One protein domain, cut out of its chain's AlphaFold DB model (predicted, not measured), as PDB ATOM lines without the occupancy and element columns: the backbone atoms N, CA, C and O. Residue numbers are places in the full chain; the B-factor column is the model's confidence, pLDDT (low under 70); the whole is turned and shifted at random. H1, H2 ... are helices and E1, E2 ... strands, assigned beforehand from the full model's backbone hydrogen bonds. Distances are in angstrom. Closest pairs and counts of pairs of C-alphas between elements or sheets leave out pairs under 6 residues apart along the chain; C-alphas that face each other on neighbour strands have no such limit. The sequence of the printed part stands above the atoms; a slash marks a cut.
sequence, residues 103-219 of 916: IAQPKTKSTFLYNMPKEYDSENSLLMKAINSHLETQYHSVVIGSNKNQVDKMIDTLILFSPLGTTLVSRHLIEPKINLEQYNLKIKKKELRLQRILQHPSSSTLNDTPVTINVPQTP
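This is residues 103 to 219 of the 916 residues of an uncharacterized protein of Streblomastix strix (UniProt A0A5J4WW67). A small three-stranded sheet has two helices, H1 and H2, over one face, and long loops make up much of the rest. Residues 115 to 125 stick out at one end of the longest axis, and the short helix H4 lies at the other. The 117 printed residues hold H1, E1, H2, H3, H4, E2 and E3 in that order, under half of them in these elements; the class is mixed, helices and strands. The sheet, E2 E1 E3, is mixed; the whole is compact, with a radius of gyration of the C-alphas of 14.2 A and spans of 42 by 33 by 27 A.

After residues 103 to 125, with no named element, H1 is residues 126 to 136, 15.2 A long, from C-alpha 126 at (15.390, -30.559, -9.778). E1 is residues 141 to 145, 13.2 A, and H2 148 to 159, 16.4 A. H3 is 164 to 167, H4 180 to 186, E2 194 to 198, 13.6 A, and E3 212 to 214, ending at C-alpha 214 (26.355, -29.712, -17.041).

E1, the inner strand, is parallel to E2 (N 143 and O 195, 2.8 A) and antiparallel to E3 (N 144 and O 212, 2.8 A). E1, H2 H3 H4, E2 form a strand-helix-strand unit, parallel neighbour strands with helices between. H1 and H2 lie on the same face, two layers, at heights over the sheet of 10.1 A and 8.7 A. H2 is over E2 and E1, its closest C-alphas to E2 being Lys 148 and Leu 198, 6.5 A; H1 is over E1 and E3, with Ala 130 and Ile 213 closest to E3, 7.1 A. H1 and H2 only just touch, with 3 pairs of C-alphas within 8 A, through residue 158 alone of H2; the closest are Ile 131 and Leu 158, 6.0 A. H3 and H4 are not on the sheet. Every O i to N i+4 pair is within hydrogen-bond range in H1 and H2, but 1 of 3 in H4, with 3 of 4 O i to N i+3 pairs; H3 is too short for an i+4 pair.

The C-alphas of Glu 119 and Gln 182, the two farthest apart, are 43.0 A apart. The printed part has no cut; the links H3 to H4 and E2 to E3 are long. The pLDDT is under 70 in residues 122 to 124, 174 to 190 and 204 to 219.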
ATOM      1  N   ILE A 103      24.833 -11.244 -18.046       85.94
ATOM      2  CA  ILE A 103      23.572 -11.427 -17.322       85.94
ATOM      3  C   ILE A 103      23.374 -10.269 -16.334       85.94
ATOM      4  O   ILE A 103      24.106 -10.121 -15.347       85.94
ATOM      5  N   ALA A 104      22.359  -9.448 -16.605       87.88
ATOM      6  CA  ALA A 104      21.885  -8.417 -15.691       87.88
ATOM      7  C   ALA A 104      21.358  -9.032 -14.380       87.88
ATOM      8  O   ALA A 104      20.991 -10.203 -14.328       87.88
ATOM      9  N   GLN A 105      21.272  -8.234 -13.312       88.06
ATOM     10  CA  GLN A 105      20.599  -8.648 -12.074       88.06
ATOM     11  C   GLN A 105      19.153  -9.094 -12.390       88.06
ATOM     12  O   GLN A 105      18.352  -8.252 -12.814       88.06
ATOM     13  N   PRO A 106      18.797 -10.382 -12.213       91.00
ATOM     14  CA  PRO A 106      17.480 -10.877 -12.581       91.00
ATOM     15  C   PRO A 106      16.429 -10.301 -11.636       91.00
ATOM     16  O   PRO A 106      16.646 -10.137 -10.432       91.00
ATOM     17  N   LYS A 107      15.241 -10.025 -12.168       93.88
ATOM     18  CA  LYS A 107      14.087  -9.692 -11.328       93.88
ATOM     19  C   LYS A 107      13.560 -11.007 -10.766       93.88
ATOM     20  O   LYS A 107      13.422 -11.964 -11.513       93.88
ATOM     21  N   THR A 108      13.178 -11.069  -9.491       92.62
ATOM     22  CA  THR A 108      12.638 -12.313  -8.893       92.62
ATOM     23  C   THR A 108      11.526 -12.942  -9.745       92.62
ATOM     24  O   THR A 108      11.500 -14.159  -9.911       92.62
ATOM     25  N   LYS A 109      10.692 -12.111 -10.391       95.19
ATOM     26  CA  LYS A 109       9.637 -12.501 -11.348       95.19
ATOM     27  C   LYS A 109      10.096 -13.282 -12.593       95.19
ATOM     28  O   LYS A 109       9.271 -13.988 -13.164       95.19
ATOM     29  N   SER A 110      11.351 -13.165 -13.036       94.69
ATOM     30  CA  SER A 110      11.900 -13.962 -14.149       94.69
ATOM     31  C   SER A 110      12.538 -15.280 -13.694       94.69
ATOM     32  O   SER A 110      12.963 -16.070 -14.527       94.69
ATOM     33  N   THR A 111      12.538 -15.576 -12.391       95.75
ATOM     34  CA  THR A 111      13.073 -16.828 -11.833       95.75
ATOM     35  C   THR A 111      11.982 -17.876 -11.605       95.75
ATOM     36  O   THR A 111      10.797 -17.558 -11.476       95.75
ATOM     37  N   PHE A 112      12.377 -19.142 -11.462       93.88
ATOM     38  CA  PHE A 112      11.487 -20.209 -11.002       93.88
ATOM     39  C   PHE A 112      10.980 -19.990  -9.567       93.88
ATOM     40  O   PHE A 112       9.932 -20.533  -9.227       93.88
ATOM     41  N   LEU A 113      11.654 -19.169  -8.745       92.44
ATOM     42  CA  LEU A 113      11.245 -18.897  -7.361       92.44
ATOM     43  C   LEU A 113       9.891 -18.176  -7.271       92.44
ATOM     44  O   LEU A 113       9.146 -18.410  -6.325       92.44
ATOM     45  N   TYR A 114       9.546 -17.334  -8.252       92.06
ATOM     46  CA  TYR A 114       8.315 -16.530  -8.215       92.06
ATOM     47  C   TYR A 114       7.033 -17.358  -8.390       92.06
ATOM     48  O   TYR A 114       6.020 -17.056  -7.766       92.06
ATOM     49  N   ASN A 115       7.097 -18.425  -9.193       86.44
ATOM     50  CA  ASN A 115       5.962 -19.306  -9.483       86.44
ATOM     51  C   ASN A 115       6.090 -20.682  -8.798       86.44
ATOM     52  O   ASN A 115       5.446 -21.639  -9.230       86.44
ATOM     53  N   MET A 116       6.922 -20.819  -7.757       84.94
ATOM     54  CA  MET A 116       6.989 -22.072  -7.003       84.94
ATOM     55  C   MET A 116       5.676 -22.330  -6.246       84.94
ATOM     56  O   MET A 116       5.214 -21.454  -5.508       84.94
ATOM     57  N   PRO A 117       5.070 -23.527  -6.379       83.25
ATOM     58  CA  PRO A 117       3.946 -23.929  -5.542       83.25
ATOM     59  C   PRO A 117       4.307 -23.859  -4.055       83.25
ATOM     60  O   PRO A 117       5.425 -24.190  -3.667       83.25
ATOM     61  N   LYS A 118       3.341 -23.508  -3.198       82.31
ATOM     62  CA  LYS A 118       3.539 -23.521  -1.734       82.31
ATOM     63  C   LYS A 118       3.864 -24.921  -1.185       82.31
ATOM     64  O   LYS A 118       4.470 -25.031  -0.127       82.31
ATOM     65  N   GLU A 119       3.482 -25.962  -1.922       82.69
ATOM     66  CA  GLU A 119       3.647 -27.385  -1.595       82.69
ATOM     67  C   GLU A 119       4.728 -28.050  -2.474       82.69
ATOM     68  O   GLU A 119       4.592 -29.190  -2.913       82.69
ATOM     69  N   TYR A 120       5.796 -27.321  -2.808       75.06
ATOM     70  CA  TYR A 120       6.878 -27.853  -3.639       75.06
ATOM     71  C   TYR A 120       7.726 -28.882  -2.869       75.06
ATOM     72  O   TYR A 120       8.355 -28.537  -1.867       75.06
ATOM     73  N   ASP A 121       7.753 -30.135  -3.346       79.44
ATOM     74  CA  ASP A 121       8.508 -31.240  -2.732       79.44
ATOM     75  C   ASP A 121      10.018 -30.933  -2.705       79.44
ATOM     76  O   ASP A 121      10.728 -30.971  -3.721       79.44
ATOM     77  N   SER A 122      10.497 -30.580  -1.512       64.38
ATOM     78  CA  SER A 122      11.795 -29.949  -1.298       64.38
ATOM     79  C   SER A 122      12.970 -30.904  -1.493       64.38
ATOM     80  O   SER A 122      14.024 -30.465  -1.954       64.38
ATOM     81  N   GLU A 123      12.798 -32.198  -1.207       57.09
ATOM     82  CA  GLU A 123      13.869 -33.197  -1.311       57.09
ATOM     83  C   GLU A 123      14.077 -33.681  -2.754       57.09
ATOM     84  O   GLU A 123      15.209 -33.938  -3.185       57.09
ATOM     85  N   ASN A 124      13.000 -33.779  -3.543       58.25
ATOM     86  CA  ASN A 124      13.089 -34.330  -4.895       58.25
ATOM     87  C   ASN A 124      13.306 -33.306  -6.002       58.25
ATOM     88  O   ASN A 124      13.838 -33.693  -7.050       58.25
ATOM     89  N   SER A 125      12.943 -32.040  -5.792       81.25
ATOM     90  CA  SER A 125      12.971 -31.029  -6.848       81.25
ATOM     91  C   SER A 125      14.314 -30.922  -7.588       81.25
ATOM     92  O   SER A 125      15.393 -30.836  -6.994       81.25
ATOM     93  N   LEU A 126      14.239 -30.867  -8.924       89.19
ATOM     94  CA  LEU A 126      15.390 -30.559  -9.778       89.19
ATOM     95  C   LEU A 126      16.006 -29.208  -9.390       89.19
ATOM     96  O   LEU A 126      17.221 -29.063  -9.420       89.19
ATOM     97  N   LEU A 127      15.172 -28.241  -8.997       92.62
ATOM     98  CA  LEU A 127      15.602 -26.881  -8.695       92.62
ATOM     99  C   LEU A 127      16.512 -26.803  -7.460       92.62
ATOM    100  O   LEU A 127      17.554 -26.160  -7.530       92.62
ATOM    101  N   MET A 128      16.194 -27.499  -6.361       92.44
ATOM    102  CA  MET A 128      17.097 -27.531  -5.201       92.44
ATOM    103  C   MET A 128      18.408 -28.259  -5.519       92.44
ATOM    104  O   MET A 128      19.471 -27.831  -5.077       92.44
ATOM    105  N   LYS A 129      18.361 -29.312  -6.346       93.31
ATOM    106  CA  LYS A 129      19.561 -30.027  -6.818       93.31
ATOM    107  C   LYS A 129      20.427 -29.144  -7.729       93.31
ATOM    108  O   LYS A 129      21.647 -29.158  -7.600       93.31
ATOM    109  N   ALA A 130      19.803 -28.327  -8.579       94.94
ATOM    110  CA  ALA A 130      20.459 -27.329  -9.420       94.94
ATOM    111  C   ALA A 130      21.153 -26.236  -8.592       94.94
ATOM    112  O   ALA A 130      22.335 -25.972  -8.801       94.94
ATOM    113  N   ILE A 131      20.442 -25.643  -7.626       95.06
ATOM    114  CA  ILE A 131      20.972 -24.593  -6.742       95.06
ATOM    115  C   ILE A 131      22.127 -25.140  -5.893       95.06
ATOM    116  O   ILE A 131      23.202 -24.546  -5.880       95.06
ATOM    117  N   ASN A 132      21.955 -26.299  -5.248       94.50
ATOM    118  CA  ASN A 132      23.011 -26.908  -4.436       94.50
ATOM    119  C   ASN A 132      24.247 -27.251  -5.281       94.50
ATOM    120  O   ASN A 132      25.359 -26.908  -4.890       94.50
ATOM    121  N   SER A 133      24.063 -27.842  -6.469       94.81
ATOM    122  CA  SER A 133      25.175 -28.140  -7.379       94.81
ATOM    123  C   SER A 133      25.912 -26.868  -7.815       94.81
ATOM    124  O   SER A 133      27.136 -26.836  -7.755       94.81
ATOM    125  N   HIS A 134      25.192 -25.796  -8.161       95.44
ATOM    126  CA  HIS A 134      25.779 -24.499  -8.512       95.44
ATOM    127  C   HIS A 134      26.594 -23.879  -7.362       95.44
ATOM    128  O   HIS A 134      27.659 -23.303  -7.592       95.44
ATOM    129  N   LEU A 135      26.134 -24.021  -6.114       95.25
ATOM    130  CA  LEU A 135      26.873 -23.579  -4.927       95.25
ATOM    131  C   LEU A 135      28.130 -24.436  -4.684       95.25
ATOM    132  O   LEU A 135      29.218 -23.890  -4.486       95.25
ATOM    133  N   GLU A 136      28.009 -25.766  -4.753       94.38
ATOM    134  CA  GLU A 136      29.122 -26.716  -4.583       94.38
ATOM    135  C   GLU A 136      30.236 -26.517  -5.626       94.38
ATOM    136  O   GLU A 136      31.421 -26.642  -5.306       94.38
ATOM    137  N   THR A 137      29.886 -26.143  -6.860       92.31
ATOM    138  CA  THR A 137      30.836 -25.904  -7.962       92.31
ATOM    139  C   THR A 137      31.394 -24.478  -7.998       92.31
ATOM    140  O   THR A 137      31.972 -24.049  -9.001       92.31
ATOM    141  N   GLN A 138      31.259 -23.720  -6.905       93.19
ATOM    142  CA  GLN A 138      31.732 -22.334  -6.791       93.19
ATOM    143  C   GLN A 138      31.150 -21.416  -7.883       93.19
ATOM    144  O   GLN A 138      31.857 -20.580  -8.460       93.19
ATOM    145  N   TYR A 139      29.851 -21.575  -8.146       94.44
ATOM    146  CA  TYR A 139      29.052 -20.844  -9.132       94.44
ATOM    147  C   TYR A 139      29.353 -21.201 -10.603       94.44
ATOM    148  O   TYR A 139      28.933 -20.475 -11.503       94.44
ATOM    149  N   HIS A 140      30.058 -22.310 -10.881       92.81
ATOM    150  CA  HIS A 140      30.337 -22.763 -12.253       92.81
ATOM    151  C   HIS A 140      29.275 -23.755 -12.743       92.81
ATOM    152  O   HIS A 140      29.175 -24.880 -12.242       92.81
ATOM    153  N   SER A 141      28.475 -23.369 -13.736       94.44
ATOM    154  CA  SER A 141      27.400 -24.206 -14.285       94.44
ATOM    155  C   SER A 141      27.104 -23.874 -15.745       94.44
ATOM    156  O   SER A 141      27.101 -22.711 -16.147       94.44
ATOM    157  N   VAL A 142      26.792 -24.899 -16.534       94.12
ATOM    158  CA  VAL A 142      26.334 -24.761 -17.918       94.12
ATOM    159  C   VAL A 142      24.904 -25.285 -18.005       94.12
ATOM    160  O   VAL A 142      24.668 -26.470 -17.787       94.12
ATOM    161  N   VAL A 143      23.948 -24.410 -18.304       94.75
ATOM    162  CA  VAL A 143      22.522 -24.741 -18.409       94.75
ATOM    163  C   VAL A 143      22.177 -24.955 -19.881       94.75
ATOM    164  O   VAL A 143      22.258 -24.020 -20.676       94.75
ATOM    165  N   ILE A 144      21.807 -26.185 -20.237       93.69
ATOM    166  CA  ILE A 144      21.517 -26.624 -21.605       93.69
ATOM    167  C   ILE A 144      20.032 -26.964 -21.732       93.69
ATOM    168  O   ILE A 144      19.470 -27.617 -20.857       93.69
ATOM    169  N   GLY A 145      19.387 -26.575 -22.830       93.06
ATOM    170  CA  GLY A 145      18.046 -27.064 -23.160       93.06
ATOM    171  C   GLY A 145      17.510 -26.520 -24.480       93.06
ATOM    172  O   GLY A 145      18.032 -25.547 -25.020       93.06
ATOM    173  N   SER A 146      16.454 -27.145 -24.999       92.25
ATOM    174  CA  SER A 146      15.763 -26.718 -26.223       92.25
ATOM    175  C   SER A 146      14.888 -25.473 -26.007       92.25
ATOM    176  O   SER A 146      14.853 -24.570 -26.841       92.25
ATOM    177  N   ASN A 147      14.196 -25.378 -24.867       93.00
ATOM    178  CA  ASN A 147      13.278 -24.273 -24.591       93.00
ATOM    179  C   ASN A 147      14.002 -23.044 -24.008       93.00
ATOM    180  O   ASN A 147      14.279 -22.985 -22.806       93.00
ATOM    181  N   LYS A 148      14.220 -22.031 -24.860       92.19
ATOM    182  CA  LYS A 148      14.761 -20.698 -24.526       92.19
ATOM    183  C   LYS A 148      14.264 -20.153 -23.181       92.19
ATOM    184  O   LYS A 148      15.063 -19.913 -22.279       92.19
ATOM    185  N   ASN A 149      12.947 -20.063 -23.008       93.38
ATOM    186  CA  ASN A 149      12.332 -19.462 -21.825       93.38
ATOM    187  C   ASN A 149      12.538 -20.288 -20.542       93.38
ATOM    188  O   ASN A 149      12.486 -19.725 -19.452       93.38
ATOM    189  N   GLN A 150      12.756 -21.606 -20.632       93.31
ATOM    190  CA  GLN A 150      13.080 -22.436 -19.462       93.31
ATOM    191  C   GLN A 150      14.561 -22.341 -19.082       93.31
ATOM    192  O   GLN A 150      14.878 -22.275 -17.894       93.31
ATOM    193  N   VAL A 151      15.456 -22.308 -20.074       94.19
ATOM    194  CA  VAL A 151      16.901 -22.148 -19.853       94.19
ATOM    195  C   VAL A 151      17.191 -20.778 -19.237       94.19
ATOM    196  O   VAL A 151      17.882 -20.713 -18.223       94.19
ATOM    197  N   ASP A 152      16.601 -19.703 -19.770       93.50
ATOM    198  CA  ASP A 152      16.763 -18.353 -19.214       93.50
ATOM    199  C   ASP A 152      16.188 -18.250 -17.792       93.50
ATOM    200  O   ASP A 152      16.892 -17.812 -16.889       93.50
ATOM    201  N   LYS A 153      14.987 -18.789 -17.524       94.81
ATOM    202  CA  LYS A 153      14.440 -18.861 -16.151       94.81
ATOM    203  C   LYS A 153      15.342 -19.624 -15.178       94.81
ATOM    204  O   LYS A 153      15.407 -19.268 -14.001       94.81
ATOM    205  N   MET A 154      16.022 -20.682 -15.625       95.75
ATOM    206  CA  MET A 154      16.951 -21.441 -14.779       95.75
ATOM    207  C   MET A 154      18.211 -20.622 -14.485       95.75
ATOM    208  O   MET A 154      18.643 -20.569 -13.338       95.75
ATOM    209  N   ILE A 155      18.754 -19.936 -15.490       95.25
ATOM    210  CA  ILE A 155      19.909 -19.041 -15.355       95.25
ATOM    211  C   ILE A 155      19.601 -17.892 -14.394       95.25
ATOM    212  O   ILE A 155      20.318 -17.725 -13.409       95.25
ATOM    213  N   ASP A 156      18.487 -17.191 -14.605       95.00
ATOM    214  CA  ASP A 156      17.987 -16.136 -13.722       95.00
ATOM    215  C   ASP A 156      17.770 -16.646 -12.286       95.00
ATOM    216  O   ASP A 156      17.949 -15.903 -11.324       95.00
ATOM    217  N   THR A 157      17.420 -17.927 -12.108       95.75
ATOM    218  CA  THR A 157      17.279 -18.520 -10.769       95.75
ATOM    219  C   THR A 157      18.621 -18.836 -10.122       95.75
ATOM    220  O   THR A 157      18.808 -18.512  -8.955       95.75
ATOM    221  N   LEU A 158      19.558 -19.456 -10.846       96.06
ATOM    222  CA  LEU A 158      20.881 -19.789 -10.309       96.06
ATOM    223  C   LEU A 158      21.680 -18.526  -9.970       96.06
ATOM    224  O   LEU A 158      22.339 -18.479  -8.933       96.06
ATOM    225  N   ILE A 159      21.564 -17.482 -10.793       95.81
ATOM    226  CA  ILE A 159      22.355 -16.264 -10.633       95.81
ATOM    227  C   ILE A 159      21.916 -15.378  -9.455       95.81
ATOM    228  O   ILE A 159      22.721 -14.590  -8.965       95.81
ATOM    229  N   LEU A 160      20.701 -15.566  -8.913       95.12
ATOM    230  CA  LEU A 160      20.317 -14.998  -7.608       95.12
ATOM    231  C   LEU A 160      21.185 -15.521  -6.450       95.12
ATOM    232  O   LEU A 160      21.301 -14.851  -5.425       95.12
ATOM    233  N   PHE A 161      21.777 -16.709  -6.598       95.25
ATOM    234  CA  PHE A 161      22.663 -17.310  -5.602       95.25
ATOM    235  C   PHE A 161      24.145 -17.006  -5.867       95.25
ATOM    236  O   PHE A 161      24.980 -17.304  -5.014       95.25
ATOM    237  N   SER A 162      24.494 -16.402  -7.009       94.00
ATOM    238  CA  SER A 162      25.870 -16.002  -7.321       94.00
ATOM    239  C   SER A 162      26.188 -14.591  -6.774       94.00
ATOM    240  O   SER A 162      25.349 -13.694  -6.858       94.00
ATOM    241  N   PRO A 163      27.398 -14.319  -6.239       92.62
ATOM    242  CA  PRO A 163      27.769 -12.983  -5.757       92.62
ATOM    243  C   PRO A 163      27.732 -11.918  -6.865       92.62
ATOM    244  O   PRO A 163      28.100 -12.213  -7.997       92.62
ATOM    245  N   LEU A 164      27.401 -10.659  -6.546       85.25
ATOM    246  CA  LEU A 164      27.178  -9.586  -7.539       85.25
ATOM    247  C   LEU A 164      28.278  -9.461  -8.617       85.25
ATOM    248  O   LEU A 164      27.977  -9.408  -9.804       85.25
ATOM    249  N   GLY A 165      29.559  -9.493  -8.233       82.50
ATOM    250  CA  GLY A 165      30.679  -9.410  -9.187       82.50
ATOM    251  C   GLY A 165      30.834 -10.625 -10.118       82.50
ATOM    252  O   GLY A 165      31.627 -10.583 -11.052       82.50
ATOM    253  N   THR A 166      30.096 -11.713  -9.883       82.62
ATOM    254  CA  THR A 166      30.119 -12.924 -10.720       82.62
ATOM    255  C   THR A 166      29.090 -12.911 -11.850       82.62
ATOM    256  O   THR A 166      29.243 -13.676 -12.806       82.62
ATOM    257  N   THR A 167      28.087 -12.023 -11.802       81.50
ATOM    258  CA  THR A 167      27.093 -11.925 -12.884       81.50
ATOM    259  C   THR A 167      27.712 -11.330 -14.150       81.50
ATOM    260  O   THR A 167      27.442 -11.802 -15.249       81.50
ATOM    261  N   LEU A 168      28.661 -10.403 -13.976       79.12
ATOM    262  CA  LEU A 168      29.460  -9.779 -15.038       79.12
ATOM    263  C   LEU A 168      30.368 -10.759 -15.810       79.12
ATOM    264  O   LEU A 168      30.787 -10.448 -16.917       79.12
ATOM    265  N   VAL A 169      30.676 -11.939 -15.251       79.94
ATOM    266  CA  VAL A 169      31.461 -13.008 -15.917       79.94
ATOM    267  C   VAL A 169      30.595 -14.219 -16.290       79.94
ATOM    268  O   VAL A 169      31.069 -15.355 -16.376       79.94
ATOM    269  N   SER A 170      29.301 -13.974 -16.484       85.62
ATOM    270  CA  SER A 170      28.286 -14.971 -16.814       85.62
ATOM    271  C   SER A 170      27.407 -14.461 -17.963       85.62
ATOM    272  O   SER A 170      27.170 -13.259 -18.066       85.62
ATOM    273  N   ARG A 171      26.949 -15.353 -18.856       81.94
ATOM    274  CA  ARG A 171      26.334 -14.954 -20.143       81.94
ATOM    275  C   ARG A 171      25.058 -15.711 -20.525       81.94
ATOM    276  O   ARG A 171      25.017 -16.947 -20.466       81.94
ATOM    277  N   HIS A 172      24.085 -14.984 -21.075       78.88
ATOM    278  CA  HIS A 172      23.055 -15.565 -21.935       78.88
ATOM    279  C   HIS A 172      23.650 -15.794 -23.331       78.88
ATOM    280  O   HIS A 172      23.495 -14.956 -24.207       78.88
ATOM    281  N   LEU A 173      24.326 -16.925 -23.561       73.50
ATOM    282  CA  LEU A 173      24.855 -17.294 -24.883       73.50
ATOM    283  C   LEU A 173      23.868 -16.946 -26.011       73.50
ATOM    284  O   LEU A 173      22.759 -17.485 -26.065       73.50
ATOM    285  N   ILE A 174      24.314 -16.041 -26.884       61.47
ATOM    286  CA  ILE A 174      23.596 -15.569 -28.069       61.47
ATOM    287  C   ILE A 174      23.258 -16.772 -28.962       61.47
ATOM    288  O   ILE A 174      24.001 -17.755 -29.006       61.47
ATOM    289  N   GLU A 175      22.104 -16.719 -29.626       61.69
ATOM    290  CA  GLU A 175      21.550 -17.848 -30.379       61.69
ATOM    291  C   GLU A 175      22.538 -18.417 -31.416       61.69
ATOM    292  O   GLU A 175      23.222 -17.654 -32.107       61.69
ATOM    293  N   PRO A 176      22.660 -19.757 -31.517       53.34
ATOM    294  CA  PRO A 176      23.759 -20.388 -32.234       53.34
ATOM    295  C   PRO A 176      23.590 -20.315 -33.760       53.34
ATOM    296  O   PRO A 176      23.233 -21.292 -34.407       53.34
ATOM    297  N   LYS A 177      24.004 -19.185 -34.348       55.62
ATOM    298  CA  LYS A 177      24.545 -19.145 -35.725       55.62
ATOM    299  C   LYS A 177      25.899 -19.875 -35.846       55.62
ATOM    300  O   LYS A 177      26.431 -20.023 -36.938       55.62
ATOM    301  N   ILE A 178      26.480 -20.302 -34.722       52.66
ATOM    302  CA  ILE A 178      27.771 -20.992 -34.621       52.66
ATOM    303  C   ILE A 178      27.513 -22.490 -34.410       52.66
ATOM    304  O   ILE A 178      26.873 -22.863 -33.427       52.66
ATOM    305  N   ASN A 179      28.058 -23.338 -35.291       54.16
ATOM    306  CA  ASN A 179      27.971 -24.803 -35.194       54.16
ATOM    307  C   ASN A 179      28.452 -25.307 -33.807       54.16
ATOM    308  O   ASN A 179      29.501 -24.892 -33.301       54.16
ATOM    309  N   LEU A 180      27.691 -26.233 -33.211       52.97
ATOM    310  CA  LEU A 180      27.968 -26.890 -31.927       52.97
ATOM    311  C   LEU A 180      29.362 -27.537 -31.851       52.97
ATOM    312  O   LEU A 180      29.947 -27.593 -30.771       52.97
ATOM    313  N   GLU A 181      29.952 -27.952 -32.970       51.69
ATOM    314  CA  GLU A 181      31.316 -28.498 -33.000       51.69
ATOM    315  C   GLU A 181      32.381 -27.429 -32.714       51.69
ATOM    316  O   GLU A 181      33.242 -27.616 -31.848       51.69
ATOM    317  N   GLN A 182      32.254 -26.242 -33.324       53.56
ATOM    318  CA  GLN A 182      33.061 -25.077 -32.943       53.56
ATOM    319  C   GLN A 182      32.791 -24.658 -31.489       53.56
ATOM    320  O   GLN A 182      33.652 -24.053 -30.844       53.56
ATOM    321  N   TYR A 183      31.602 -24.960 -30.961       50.94
ATOM    322  CA  TYR A 183      31.245 -24.677 -29.577       50.94
ATOM    323  C   TYR A 183      31.867 -25.671 -28.578       50.94
ATOM    324  O   TYR A 183      32.324 -25.248 -27.518       50.94
ATOM    325  N   ASN A 184      32.022 -26.953 -28.926       45.16
ATOM    326  CA  ASN A 184      32.719 -27.946 -28.093       45.16
ATOM    327  C   ASN A 184      34.197 -27.585 -27.837       45.16
ATOM    328  O   ASN A 184      34.722 -27.830 -26.749       45.16
ATOM    329  N   LEU A 185      34.855 -26.913 -28.790       45.78
ATOM    330  CA  LEU A 185      36.180 -26.309 -28.580       45.78
ATOM    331  C   LEU A 185      36.143 -25.061 -27.673       45.78
ATOM    332  O   LEU A 185      37.123 -24.780 -26.982       45.78
ATOM    333  N   LYS A 186      35.016 -24.336 -27.623       51.66
ATOM    334  CA  LYS A 186      34.817 -23.117 -26.809       51.66
ATOM    335  C   LYS A 186      34.380 -23.414 -25.360       51.66
ATOM    336  O   LYS A 186      34.764 -22.659 -24.469       51.66
ATOM    337  N   ILE A 187      33.678 -24.524 -25.086       49.56
ATOM    338  CA  ILE A 187      33.259 -24.944 -23.724       49.56
ATOM    339  C   ILE A 187      34.452 -25.104 -22.763       49.56
ATOM    340  O   ILE A 187      34.318 -24.859 -21.566       49.56
ATOM    341  N   LYS A 188      35.643 -25.464 -23.265       51.16
ATOM    342  CA  LYS A 188      36.850 -25.673 -22.440       51.16
ATOM    343  C   LYS A 188      37.370 -24.412 -21.723       51.16
ATOM    344  O   LYS A 188      38.258 -24.538 -20.876       51.16
ATOM    345  N   LYS A 189      36.845 -23.213 -22.011       56.50
ATOM    346  CA  LYS A 189      37.193 -21.984 -21.279       56.50
ATOM    347  C   LYS A 189      36.545 -21.955 -19.889       56.50
ATOM    348  O   LYS A 189      35.405 -21.532 -19.725       56.50
ATOM    349  N   LYS A 190      37.332 -22.348 -18.878       65.00
ATOM    350  CA  LYS A 190      36.994 -22.404 -17.437       65.00
ATOM    351  C   LYS A 190      36.647 -21.051 -16.778       65.00
ATOM    352  O   LYS A 190      36.467 -21.001 -15.569       65.00
ATOM    353  N   GLU A 191      36.645 -19.959 -17.539       79.62
ATOM    354  CA  GLU A 191      36.609 -18.572 -17.046       79.62
ATOM    355  C   GLU A 191      35.183 -18.069 -16.779       79.62
ATOM    356  O   GLU A 191      34.964 -17.255 -15.883       79.62
ATOM    357  N   LEU A 192      34.212 -18.548 -17.563       82.75
ATOM    358  CA  LEU A 192      32.812 -18.141 -17.462       82.75
ATOM    359  C   LEU A 192      32.089 -19.000 -16.429       82.75
ATOM    360  O   LEU A 192      32.084 -20.229 -16.538       82.75
ATOM    361  N   ARG A 193      31.456 -18.344 -15.453       88.88
ATOM    362  CA  ARG A 193      30.813 -19.007 -14.311       88.88
ATOM    363  C   ARG A 193      29.490 -19.647 -14.711       88.88
ATOM    364  O   ARG A 193      29.415 -20.871 -14.794       88.88
ATOM    365  N   LEU A 194      28.478 -18.844 -15.031       92.81
ATOM    366  CA  LEU A 194      27.192 -19.345 -15.509       92.81
ATOM    367  C   LEU A 194      27.065 -19.137 -17.027       92.81
ATOM    368  O   LEU A 194      27.231 -18.026 -17.539       92.81
ATOM    369  N   GLN A 195      26.796 -20.222 -17.756       91.75
ATOM    370  CA  GLN A 195      26.640 -20.215 -19.212       91.75
ATOM    371  C   GLN A 195      25.317 -20.847 -19.647       91.75
ATOM    372  O   GLN A 195      24.996 -21.969 -19.265       91.75
ATOM    373  N   ARG A 196      24.606 -20.156 -20.534       91.25
ATOM    374  CA  ARG A 196      23.521 -20.700 -21.363       91.25
ATOM    375  C   ARG A 196      24.069 -21.579 -22.486       91.25
ATOM    376  O   ARG A 196      25.115 -21.262 -23.049       91.25
ATOM    377  N   ILE A 197      23.321 -22.604 -22.880       88.50
ATOM    378  CA  ILE A 197      23.386 -23.227 -24.207       88.50
ATOM    379  C   ILE A 197      21.948 -23.514 -24.645       88.50
ATOM    380  O   ILE A 197      21.219 -24.219 -23.948       88.50
ATOM    381  N   LEU A 198      21.547 -23.002 -25.808       89.69
ATOM    382  CA  LEU A 198      20.336 -23.483 -26.468       89.69
ATOM    383  C   LEU A 198      20.698 -24.670 -27.359       89.69
ATOM    384  O   LEU A 198      21.604 -24.576 -28.189       89.69
ATOM    385  N   GLN A 199      20.004 -25.785 -27.163       87.19
ATOM    386  CA  GLN A 199      20.126 -26.966 -28.010       87.19
ATOM    387  C   GLN A 199      19.496 -26.656 -29.376       87.19
ATOM    388  O   GLN A 199      18.348 -26.217 -29.444       87.19
ATOM    389  N   HIS A 200      20.250 -26.850 -30.460       83.94
ATOM    390  CA  HIS A 200      19.762 -26.563 -31.810       83.94
ATOM    391  C   HIS A 200      18.674 -27.582 -32.206       83.94
ATOM    392  O   HIS A 200      18.893 -28.777 -32.008       83.94
ATOM    393  N   PRO A 201      17.526 -27.172 -32.783       79.06
ATOM    394  CA  PRO A 201      16.396 -28.077 -33.024       79.06
ATOM    395  C   PRO A 201      16.712 -29.247 -33.970       79.06
ATOM    396  O   PRO A 201      16.055 -30.278 -33.891       79.06
ATOM    397  N   SER A 202      17.737 -29.136 -34.825       79.81
ATOM    398  CA  SER A 202      18.187 -30.248 -35.678       79.81
ATOM    399  C   SER A 202      19.096 -31.278 -34.988       79.81
ATOM    400  O   SER A 202      19.490 -32.249 -35.631       79.81
ATOM    401  N   SER A 203      19.456 -31.116 -33.705       72.56
ATOM    402  CA  SER A 203      20.298 -32.091 -32.991       72.56
ATOM    403  C   SER A 203      19.472 -33.304 -32.523       72.56
ATOM    404  O   SER A 203      19.225 -33.497 -31.330       72.56
ATOM    405  N   SER A 204      19.039 -34.127 -33.478       52.66
ATOM    406  CA  SER A 204      18.174 -35.304 -33.283       52.66
ATOM    407  C   SER A 204      18.762 -36.411 -32.392       52.66
ATOM    408  O   SER A 204      18.061 -37.347 -32.026       52.66
ATOM    409  N   THR A 205      20.031 -36.310 -31.994       52.19
ATOM    410  CA  THR A 205      20.715 -37.254 -31.096       52.19
ATOM    411  C   THR A 205      20.372 -37.080 -29.608       52.19
ATOM    412  O   THR A 205      20.812 -37.888 -28.789       52.19
ATOM    413  N   LEU A 206      19.586 -36.060 -29.240       51.22
ATOM    414  CA  LEU A 206      19.146 -35.768 -27.866       51.22
ATOM    415  C   LEU A 206      17.628 -35.502 -27.810       51.22
ATOM    416  O   LEU A 206      17.189 -34.358 -27.684       51.22
ATOM    417  N   ASN A 207      16.844 -36.584 -27.901       42.34
ATOM    418  CA  ASN A 207      15.375 -36.601 -27.810       42.34
ATOM    419  C   ASN A 207      14.848 -35.843 -26.578       42.34
ATOM    420  O   ASN A 207      15.030 -36.329 -25.462       42.34
ATOM    421  N   ASP A 208      14.165 -34.710 -26.791       49.38
ATOM    422  CA  ASP A 208      13.359 -33.947 -25.815       49.38
ATOM    423  C   ASP A 208      13.901 -33.898 -24.374       49.38
ATOM    424  O   ASP A 208      13.151 -33.926 -23.392       49.38
ATOM    425  N   THR A 209      15.225 -33.814 -24.216       45.78
ATOM    426  CA  THR A 209      15.829 -33.813 -22.886       45.78
ATOM    427  C   THR A 209      15.464 -32.523 -22.150       45.78
ATOM    428  O   THR A 209      15.792 -31.437 -22.641       45.78
ATOM    429  N   PRO A 210      14.819 -32.600 -20.968       58.31
ATOM    430  CA  PRO A 210      14.550 -31.417 -20.162       58.31
ATOM    431  C   PRO A 210      15.863 -30.757 -19.727       58.31
ATOM    432  O   PRO A 210      16.909 -31.405 -19.721       58.31
ATOM    433  N   VAL A 211      15.786 -29.478 -19.338       55.81
ATOM    434  CA  VAL A 211      16.946 -28.617 -19.037       55.81
ATOM    435  C   VAL A 211      18.022 -29.359 -18.229       55.81
ATOM    436  O   VAL A 211      17.835 -29.670 -17.050       55.81
ATOM    437  N   THR A 212      19.150 -29.639 -18.880       67.81
ATOM    438  CA  THR A 212      20.290 -30.367 -18.318       67.81
ATOM    439  C   THR A 212      21.337 -29.378 -17.833       67.81
ATOM    440  O   THR A 212      21.725 -28.450 -18.539       67.81
ATOM    441  N   ILE A 213      21.807 -29.567 -16.601       66.50
ATOM    442  CA  ILE A 213      22.837 -28.717 -16.003       66.50
ATOM    443  C   ILE A 213      24.142 -29.500 -16.004       66.50
ATOM    444  O   ILE A 213      24.340 -30.412 -15.204       66.50
ATOM    445  N   ASN A 214      25.025 -29.139 -16.930       61.12
ATOM    446  CA  ASN A 214      26.355 -29.712 -17.041       61.12
ATOM    447  C   ASN A 214      27.341 -28.903 -16.194       61.12
ATOM    448  O   ASN A 214      27.520 -27.697 -16.374       61.12
ATOM    449  N   VAL A 215      28.025 -29.593 -15.286       55.38
ATOM    450  CA  VAL A 215      29.157 -29.047 -14.537       55.38
ATOM    451  C   VAL A 215      30.439 -29.324 -15.335       55.38
ATOM    452  O   VAL A 215      30.732 -30.491 -15.610       55.38
ATOM    453  N   PRO A 216      31.220 -28.300 -15.730       47.28
ATOM    454  CA  PRO A 216      32.441 -28.514 -16.499       47.28
ATOM    455  C   PRO A 216      33.515 -29.182 -15.629       47.28
ATOM    456  O   PRO A 216      34.005 -28.600 -14.663       47.28
ATOM    457  N   GLN A 217      33.910 -30.407 -15.986       44.59
ATOM    458  CA  GLN A 217      34.957 -31.139 -15.268       44.59
ATOM    459  C   GLN A 217      36.320 -30.452 -15.437       44.59
ATOM    460  O   GLN A 217      36.837 -30.312 -16.549       44.59
ATOM    461  N   THR A 218      36.943 -30.060 -14.327       37.81
ATOM    462  CA  THR A 218      38.339 -29.618 -14.313       37.81
ATOM    463  C   THR A 218      39.264 -30.843 -14.233       37.81
ATOM    464  O   THR A 218      39.099 -31.676 -13.344       37.81
ATOM    465  N   PRO A 219      40.242 -31.006 -15.150       29.06
ATOM    466  CA  PRO A 219      41.114 -32.179 -15.144       29.06
ATOM    467  C   PRO A 219      42.027 -32.188 -13.913       29.06
ATOM    468  O   PRO A 219      42.746 -31.220 -13.656       29.06
TER     469      PRO A 219